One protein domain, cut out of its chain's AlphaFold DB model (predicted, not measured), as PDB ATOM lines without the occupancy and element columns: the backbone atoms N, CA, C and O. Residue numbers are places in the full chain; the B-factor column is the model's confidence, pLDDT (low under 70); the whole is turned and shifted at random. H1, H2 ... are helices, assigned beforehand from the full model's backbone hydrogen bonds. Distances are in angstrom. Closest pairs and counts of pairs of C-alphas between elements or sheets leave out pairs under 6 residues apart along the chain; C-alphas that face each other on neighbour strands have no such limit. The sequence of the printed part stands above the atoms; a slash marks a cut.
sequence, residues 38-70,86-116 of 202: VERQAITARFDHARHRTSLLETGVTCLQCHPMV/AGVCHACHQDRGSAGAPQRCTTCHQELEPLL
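This is residues 38 to 70 and 86 to 116 of the 202 residues of the protein "Cytochrome_C7 domain-containing protein" of Deltaproteobacteria bacterium RIFOXYA12_FULL_61_11 (UniProt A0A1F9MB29). This is a piece with little regular structure: two short helices, H1 and H2, follow one another along its length, and a shorter one, H3, lies off to their side, with long loops making up much of the rest. The printed part has 64 residues with three named helices, in the order H1, H2, H3, and no named strand; it is all helix by class, though the helices hold only 25 residues. It is only just compact, close to loose, with a radius of gyration of the C-alphas of 12.5 A and spans of 35 by 26 by 20 A.

H1, residues 38 to 46, and H2, residues 49 to 58, are joined by a tight link of 2 residues, yet they are apart. H3, residues 88 to 93, is apart from both. Every O i to N i+4 pair is within hydrogen-bond range in H1 and H2; in H3 it is 1 of 2.

H1 begins at C-alpha 38 (223.095, 150.260, 368.109) and is 12.7 A long. H2 measures 14.3 A. H3, 8.9 A, ends at C-alpha 93 (235.529, 157.033, 352.295).

Residues 71 to 85 are not printed, and C-alphas 70 and 86 are 12.7 A apart. Residues 59 to 70 and 94 to 116 hold no named element. The pLDDT is under 70 at residue 70 and residues 95 to 103.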
ATOM      1  N   VAL A  38     222.899 148.933 367.499       82.06
ATOM      2  CA  VAL A  38     223.095 150.260 368.109       82.06
ATOM      3  C   VAL A  38     224.055 151.105 367.279       82.06
ATOM      4  O   VAL A  38     223.755 152.244 366.934       82.06
ATOM      5  N   GLU A  39     225.189 150.527 366.898       82.81
ATOM      6  CA  GLU A  39     226.194 151.210 366.094       82.81
ATOM      7  C   GLU A  39     225.671 151.515 364.677       82.81
ATOM      8  O   GLU A  39     225.893 152.606 364.156       82.81
ATOM      9  N   ARG A  40     224.883 150.615 364.067       80.56
ATOM     10  CA  ARG A  40     224.195 150.894 362.792       80.56
ATOM     11  C   ARG A  40     223.250 152.084 362.907       80.56
ATOM     12  O   ARG A  40     223.290 152.964 362.055       80.56
ATOM     13  N   GLN A  41     222.442 152.137 363.964       83.31
ATOM     14  CA  GLN A  41     221.554 153.270 364.211       83.31
ATOM     15  C   GLN A  41     222.342 154.573 364.405       83.31
ATOM     16  O   GLN A  41     221.963 155.604 363.853       83.31
ATOM     17  N   ALA A  42     223.460 154.527 365.132       84.62
ATOM     18  CA  ALA A  42     224.337 155.672 365.345       84.62
ATOM     19  C   ALA A  42     224.978 156.201 364.051       84.62
ATOM     20  O   ALA A  42     225.090 157.417 363.883       84.62
ATOM     21  N   ILE A  43     225.388 155.311 363.142       84.19
ATOM     22  CA  ILE A  43     225.930 155.682 361.828       84.19
ATOM     23  C   ILE A  43     224.837 156.341 360.983       84.19
ATOM     24  O   ILE A  43     225.038 157.447 360.483       84.19
ATOM     25  N   THR A  44     223.664 155.707 360.872       82.00
ATOM     26  CA  THR A  44     222.541 156.242 360.089       82.00
ATOM     27  C   THR A  44     222.063 157.589 360.632       82.00
ATOM     28  O   THR A  44     221.792 158.492 359.851       82.00
ATOM     29  N   ALA A  45     222.032 157.776 361.954       85.00
ATOM     30  CA  ALA A  45     221.639 159.045 362.573       85.00
ATOM     31  C   ALA A  45     222.589 160.214 362.250       85.00
ATOM     32  O   ALA A  45     222.187 161.371 362.343       85.00
ATOM     33  N   ARG A  46     223.847 159.935 361.880       84.38
ATOM     34  CA  ARG A  46     224.815 160.957 361.446       84.38
ATOM     35  C   ARG A  46     224.841 161.175 359.937       84.38
ATOM     36  O   ARG A  46     225.481 162.120 359.478       84.38
ATOM     37  N   PHE A  47     224.197 160.303 359.169       86.81
ATOM     38  CA  PHE A  47     224.173 160.410 357.723       86.81
ATOM     39  C   PHE A  47     223.217 161.525 357.286       86.81
ATOM     40  O   PHE A  47     222.007 161.445 357.483       86.81
ATOM     41  N   ASP A  48     223.769 162.559 356.656       89.31
ATOM     42  CA  ASP A  48     222.994 163.636 356.045       89.31
ATOM     43  C   ASP A  48     222.845 163.371 354.542       89.31
ATOM     44  O   ASP A  48     223.770 163.605 353.756       89.31
ATOM     45  N   HIS A  49     221.674 162.871 354.142       89.06
ATOM     46  CA  HIS A  49     221.376 162.554 352.745       89.06
ATOM     47  C   HIS A  49     221.432 163.795 351.838       89.06
ATOM     48  O   HIS A  49     221.862 163.692 350.692       89.06
ATOM     49  N   ALA A  50     221.014 164.974 352.316       90.25
ATOM     50  CA  ALA A  50     220.998 166.189 351.502       90.25
ATOM     51  C   ALA A  50     222.423 166.655 351.181       90.25
ATOM     52  O   ALA A  50     222.729 166.944 350.025       90.25
ATOM     53  N   ARG A  51     223.317 166.642 352.178       87.56
ATOM     54  CA  ARG A  51     224.737 166.980 351.983       87.56
ATOM     55  C   ARG A  51     225.448 166.008 351.052       87.56
ATOM     56  O   ARG A  51     226.188 166.450 350.170       87.56
ATOM     57  N   HIS A  52     225.214 164.706 351.224       88.19
ATOM     58  CA  HIS A  52     225.784 163.700 350.329       88.19
ATOM     59  C   HIS A  52     225.242 163.877 348.915       88.19
ATOM     60  O   HIS A  52     226.031 163.971 347.987       88.19
ATOM     61  N   ARG A  53     223.924 164.017 348.741       89.38
ATOM     62  CA  ARG A  53     223.307 164.220 347.425       89.38
ATOM     63  C   ARG A  53     223.925 165.399 346.675       89.38
ATOM     64  O   ARG A  53     224.293 165.227 345.520       89.38
ATOM     65  N   THR A  54     224.044 166.565 347.308       87.94
ATOM     66  CA  THR A  54     224.612 167.755 346.655       87.94
ATOM     67  C   THR A  54     226.057 167.510 346.217       87.94
ATOM     68  O   THR A  54     226.369 167.653 345.040       87.94
ATOM     69  N   SER A  55     226.911 167.041 347.131       84.69
ATOM     70  CA  SER A  55     228.347 166.855 346.860       84.69
ATOM     71  C   SER A  55     228.625 165.717 345.860       84.69
ATOM     72  O   SER A  55     229.572 165.763 345.077       84.69
ATOM     73  N   LEU A  56     227.803 164.664 345.881       84.75
ATOM     74  CA  LEU A  56     227.974 163.477 345.040       84.75
ATOM     75  C   LEU A  56     227.473 163.702 343.609       84.75
ATOM     76  O   LEU A  56     228.130 163.280 342.660       84.75
ATOM     77  N   LEU A  57     226.368 164.428 343.424       84.94
ATOM     78  CA  LEU A  57     225.885 164.757 342.079       84.94
ATOM     79  C   LEU A  57     226.860 165.675 341.328       84.94
ATOM     80  O   LEU A  57     227.054 165.498 340.127       84.94
ATOM     81  N   GLU A  58     227.527 166.598 342.027       85.81
ATOM     82  CA  GLU A  58     228.577 167.456 341.452       85.81
ATOM     83  C   GLU A  58     229.810 166.665 340.986       85.81
ATOM     84  O   GLU A  58     230.514 167.090 340.072       85.81
ATOM     85  N   THR A  59     230.057 165.494 341.578       82.00
ATOM     86  CA  THR A  59     231.189 164.613 341.245       82.00
ATOM     87  C   THR A  59     230.812 163.482 340.281       82.00
ATOM     88  O   THR A  59     231.630 162.607 340.004       82.00
ATOM     89  N   GLY A  60     229.591 163.504 339.731       86.12
ATOM     90  CA  GLY A  60     229.102 162.506 338.774       86.12
ATOM     91  C   GLY A  60     228.661 161.181 339.405       86.12
ATOM     92  O   GLY A  60     228.402 160.220 338.679       86.12
ATOM     93  N   VAL A  61     228.549 161.117 340.735       86.69
ATOM     94  CA  VAL A  61     228.031 159.945 341.447       86.69
ATOM     95  C   VAL A  61     226.502 159.933 341.379       86.69
ATOM     96  O   VAL A  61     225.827 160.909 341.703       86.69
ATOM     97  N   THR A  62     225.943 158.805 340.950       87.50
ATOM     98  CA  THR A  62     224.507 158.601 340.720       87.50
ATOM     99  C   THR A  62     223.812 157.957 341.920       87.50
ATOM    100  O   THR A  62     224.435 157.289 342.745       87.50
ATOM    101  N   CYS A  63     222.482 158.087 341.986       85.62
ATOM    102  CA  CYS A  63     221.661 157.514 343.061       85.62
ATOM    103  C   CYS A  63     221.862 155.995 343.221       85.62
ATOM    104  O   CYS A  63     221.884 155.484 344.338       85.62
ATOM    105  N   LEU A  64     222.042 155.282 342.101       84.50
ATOM    106  CA  LEU A  64     222.156 153.819 342.062       84.50
ATOM    107  C   LEU A  64     223.465 153.291 342.655       84.50
ATOM    108  O   LEU A  64     223.549 152.114 342.986       84.50
ATOM    109  N   GLN A  65     224.479 154.142 342.818       83.38
ATOM    110  CA  GLN A  65     225.721 153.739 343.479       83.38
ATOM    111  C   GLN A  65     225.536 153.561 344.993       83.38
ATOM    112  O   GLN A  65     226.300 152.822 345.605       83.38
ATOM    113  N   CYS A  66     224.502 154.180 345.578       81.50
ATOM    114  CA  CYS A  66     224.120 154.004 346.982       81.50
ATOM    115  C   CYS A  66     222.867 153.139 347.157       81.50
ATOM    116  O   CYS A  66     222.805 152.338 348.087       81.50
ATOM    117  N   HIS A  67     221.904 153.277 346.245       84.94
ATOM    118  CA  HIS A  67     220.668 152.497 346.188       84.94
ATOM    119  C   HIS A  67     220.711 151.540 344.991       84.94
ATOM    120  O   HIS A  67     219.987 151.748 344.009       84.94
ATOM    121  N   PRO A  68     221.594 150.524 344.997       76.94
ATOM    122  CA  PRO A  68     221.605 149.555 343.921       76.94
ATOM    123  C   PRO A  68     220.266 148.826 343.918       76.94
ATOM    124  O   PRO A  68     219.774 148.395 344.960       76.94
ATOM    125  N   MET A  69     219.676 148.667 342.738       73.19
ATOM    126  CA  MET A  69     218.557 147.748 342.575       73.19
ATOM    127  C   MET A  69     219.103 146.332 342.753       73.19
ATOM    128  O   MET A  69     219.698 145.769 341.835       73.19
ATOM    129  N   VAL A  70     218.965 145.792 343.959       66.69
ATOM    130  CA  VAL A  70     219.428 144.442 344.278       66.69
ATOM    131  C   VAL A  70     218.330 143.455 343.904       66.69
ATOM    132  O   VAL A  70     217.162 143.665 344.240       66.69
ATOM    133  N   ALA A  86     225.420 147.412 353.430       70.50
ATOM    134  CA  ALA A  86     226.508 147.597 354.379       70.50
ATOM    135  C   ALA A  86     227.843 147.745 353.629       70.50
ATOM    136  O   ALA A  86     228.209 146.890 352.828       70.50
ATOM    137  N   GLY A  87     228.577 148.824 353.912       74.56
ATOM    138  CA  GLY A  87     229.894 149.079 353.325       74.56
ATOM    139  C   GLY A  87     229.917 150.061 352.153       74.56
ATOM    140  O   GLY A  87     231.013 150.467 351.774       74.56
ATOM    141  N   VAL A  88     228.772 150.534 351.642       81.75
ATOM    142  CA  VAL A  88     228.778 151.548 350.566       81.75
ATOM    143  C   VAL A  88     229.513 152.830 350.968       81.75
ATOM    144  O   VAL A  88     230.184 153.452 350.151       81.75
ATOM    145  N   CYS A  89     229.459 153.189 352.255       81.69
ATOM    146  CA  CYS A  89     230.158 154.350 352.797       81.69
ATOM    147  C   CYS A  89     231.675 154.227 352.583       81.69
ATOM    148  O   CYS A  89     232.346 155.202 352.253       81.69
ATOM    149  N   HIS A  90     232.215 153.015 352.747       81.69
ATOM    150  CA  HIS A  90     233.641 152.735 352.610       81.69
ATOM    151  C   HIS A  90     234.097 152.708 351.151       81.69
ATOM    152  O   HIS A  90     235.230 153.099 350.896       81.69
ATOM    153  N   ALA A  91     233.223 152.368 350.197       79.50
ATOM    154  CA  ALA A  91     233.556 152.399 348.769       79.50
ATOM    155  C   ALA A  91     234.050 153.778 348.294       79.50
ATOM    156  O   ALA A  91     234.791 153.865 347.323       79.50
ATOM    157  N   CYS A  92     233.660 154.850 348.991       79.50
ATOM    158  CA  CYS A  92     234.206 156.187 348.770       79.50
ATOM    159  C   CYS A  92     235.165 156.617 349.889       79.50
ATOM    160  O   CYS A  92     236.240 157.138 349.605       79.50
ATOM    161  N   HIS A  93     234.804 156.432 351.165       80.12
ATOM    162  CA  HIS A  93     235.529 157.033 352.295       80.12
ATOM    163  C   HIS A  93     236.725 156.230 352.820       80.12
ATOM    164  O   HIS A  93     237.486 156.757 353.632       80.12
ATOM    165  N   GLN A  94     236.916 154.986 352.371       72.31
ATOM    166  CA  GLN A  94     238.103 154.190 352.703       72.31
ATOM    167  C   GLN A  94     239.301 154.534 351.804       72.31
ATOM    168  O   GLN A  94     240.447 154.408 352.236       72.31
ATOM    169  N   ASP A  95     239.039 155.032 350.594       61.16
ATOM    170  CA  ASP A  95     240.068 155.457 349.655       61.16
ATOM    171  C   ASP A  95     240.378 156.949 349.824       61.16
ATOM    172  O   ASP A  95     239.491 157.795 349.951       61.16
ATOM    173  N   ARG A  96     241.673 157.290 349.795       53.97
ATOM    174  CA  ARG A  96     242.240 158.633 350.061       53.97
ATOM    175  C   ARG A  96     241.816 159.730 349.059       53.97
ATOM    176  O   ARG A  96     242.413 160.803 349.052       53.97
ATOM    177  N   GLY A  97     240.834 159.457 348.197       52.44
ATOM    178  CA  GLY A  97     240.416 160.296 347.074       52.44
ATOM    179  C   GLY A  97     239.003 160.881 347.163       52.44
ATOM    180  O   GLY A  97     238.706 161.785 346.385       52.44
ATOM    181  N   SER A  98     238.131 160.444 348.085       58.34
ATOM    182  CA  SER A  98     236.840 161.128 348.267       58.34
ATOM    183  C   SER A  98     237.056 162.424 349.053       58.34
ATOM    184  O   SER A  98     237.244 162.434 350.271       58.34
ATOM    185  N   ALA A  99     237.098 163.529 348.312       52.53
ATOM    186  CA  ALA A  99     237.360 164.877 348.794       52.53
ATOM    187  C   ALA A  99     236.296 165.341 349.810       52.53
ATOM    188  O   ALA A  99     235.367 166.059 349.462       52.53
ATOM    189  N   GLY A 100     236.404 164.924 351.073       54.53
ATOM    190  CA  GLY A 100     235.572 165.489 352.139       54.53
ATOM    191  C   GLY A 100     235.320 164.630 353.371       54.53
ATOM    192  O   GLY A 100     234.868 165.182 354.373       54.53
ATOM    193  N   ALA A 101     235.610 163.325 353.371       49.69
ATOM    194  CA  ALA A 101     235.403 162.548 354.594       49.69
ATOM    195  C   ALA A 101     236.582 162.665 355.565       49.69
ATOM    196  O   ALA A 101     237.734 162.438 355.175       49.69
ATOM    197  N   PRO A 102     236.317 162.948 356.853       56.38
ATOM    198  CA  PRO A 102     237.342 162.830 357.869       56.38
ATOM    199  C   PRO A 102     237.835 161.386 357.888       56.38
ATOM    200  O   PRO A 102     237.063 160.447 358.055       56.38
ATOM    201  N   GLN A 103     239.151 161.215 357.786       63.16
ATOM    202  CA  GLN A 103     239.853 159.928 357.888       63.16
ATOM    203  C   GLN A 103     239.776 159.322 359.305       63.16
ATOM    204  O   GLN A 103     240.621 158.532 359.719       63.16
ATOM    205  N   ARG A 104     238.800 159.760 360.103       74.88
ATOM    206  CA  ARG A 104     238.591 159.372 361.486       74.88
ATOM    207  C   ARG A 104     237.366 158.482 361.497       74.88
ATOM    208  O   ARG A 104     236.245 158.968 361.372       74.88
ATOM    209  N   CYS A 105     237.582 157.187 361.706       79.19
ATOM    210  CA  CYS A 105     236.511 156.198 361.822       79.19
ATOM    211  C   CYS A 105     235.441 156.657 362.828       79.19
ATOM    212  O   CYS A 105     234.259 156.411 362.614       79.19
ATOM    213  N   THR A 106     235.849 157.411 363.862       80.69
ATOM    214  CA  THR A 106     234.981 157.964 364.910       80.69
ATOM    215  C   THR A 106     233.933 158.969 364.440       80.69
ATOM    216  O   THR A 106     233.027 159.310 365.198       80.69
ATOM    217  N   THR A 107     234.048 159.497 363.221       82.19
ATOM    218  CA  THR A 107     233.018 160.383 362.668       82.19
ATOM    219  C   THR A 107     231.712 159.632 362.443       82.19
ATOM    220  O   THR A 107     230.643 160.179 362.705       82.19
ATOM    221  N   CYS A 108     231.795 158.380 361.999       83.19
ATOM    222  CA  CYS A 108     230.630 157.523 361.807       83.19
ATOM    223  C   CYS A 108     230.487 156.539 362.968       83.19
ATOM    224  O   CYS A 108     229.387 156.375 363.496       83.19
ATOM    225  N   HIS A 109     231.602 155.944 363.393       84.88
ATOM    226  CA  HIS A 109     231.621 154.889 364.389       84.88
ATOM    227  C   HIS A 109     231.733 155.416 365.821       84.88
ATOM    228  O   HIS A 109     232.694 156.109 366.142       84.88
ATOM    229  N   GLN A 110     230.795 155.094 366.712       82.81
ATOM    230  CA  GLN A 110     230.920 155.483 368.127       82.81
ATOM    231  C   GLN A 110     231.679 154.434 368.930       82.81
ATOM    232  O   GLN A 110     232.428 154.770 369.847       82.81
ATOM    233  N   GLU A 111     231.500 153.169 368.567       83.06
ATOM    234  CA  GLU A 111     232.098 152.042 369.257       83.06
ATOM    235  C   GLU A 111     233.221 151.440 368.401       83.06
ATOM    236  O   GLU A 111     232.985 150.673 367.469       83.06
ATOM    237  N   LEU A 112     234.474 151.791 368.714       80.00
ATOM    238  CA  LEU A 112     235.640 151.245 368.006       80.00
ATOM    239  C   LEU A 112     236.095 149.882 368.537       80.00
ATOM    240  O   LEU A 112     236.825 149.187 367.838       80.00
ATOM    241  N   GLU A 113     235.680 149.481 369.740       82.38
ATOM    242  CA  GLU A 113     236.117 148.227 370.375       82.38
ATOM    243  C   GLU A 113     235.916 146.976 369.484       82.38
ATOM    244  O   GLU A 113     236.832 146.151 369.396       82.38
ATOM    245  N   PRO A 114     234.800 146.837 368.734       80.56
ATOM    246  CA  PRO A 114     234.613 145.737 367.787       80.56
ATOM    247  C   PRO A 114     235.545 145.798 366.569       80.56
ATOM    248  O   PRO A 114     235.812 144.770 365.952       80.56
ATOM    249  N   LEU A 115     236.019 146.994 366.212       77.19
ATOM    250  CA  LEU A 115     236.923 147.235 365.085       77.19
ATOM    251  C   LEU A 115     238.395 147.074 365.481       77.19
ATOM    252  O   LEU A 115     239.256 146.982 364.606       77.19
ATOM    253  N   LEU A 116     238.696 147.038 366.785       80.38
ATOM    254  CA  LEU A 116     240.056 146.855 367.271       80.38
ATOM    255  C   LEU A 116     240.569 145.458 366.903       80.38
ATOM    256  O   LEU A 116     239.973 144.444 367.292       80.38
TER     257      LEU A 116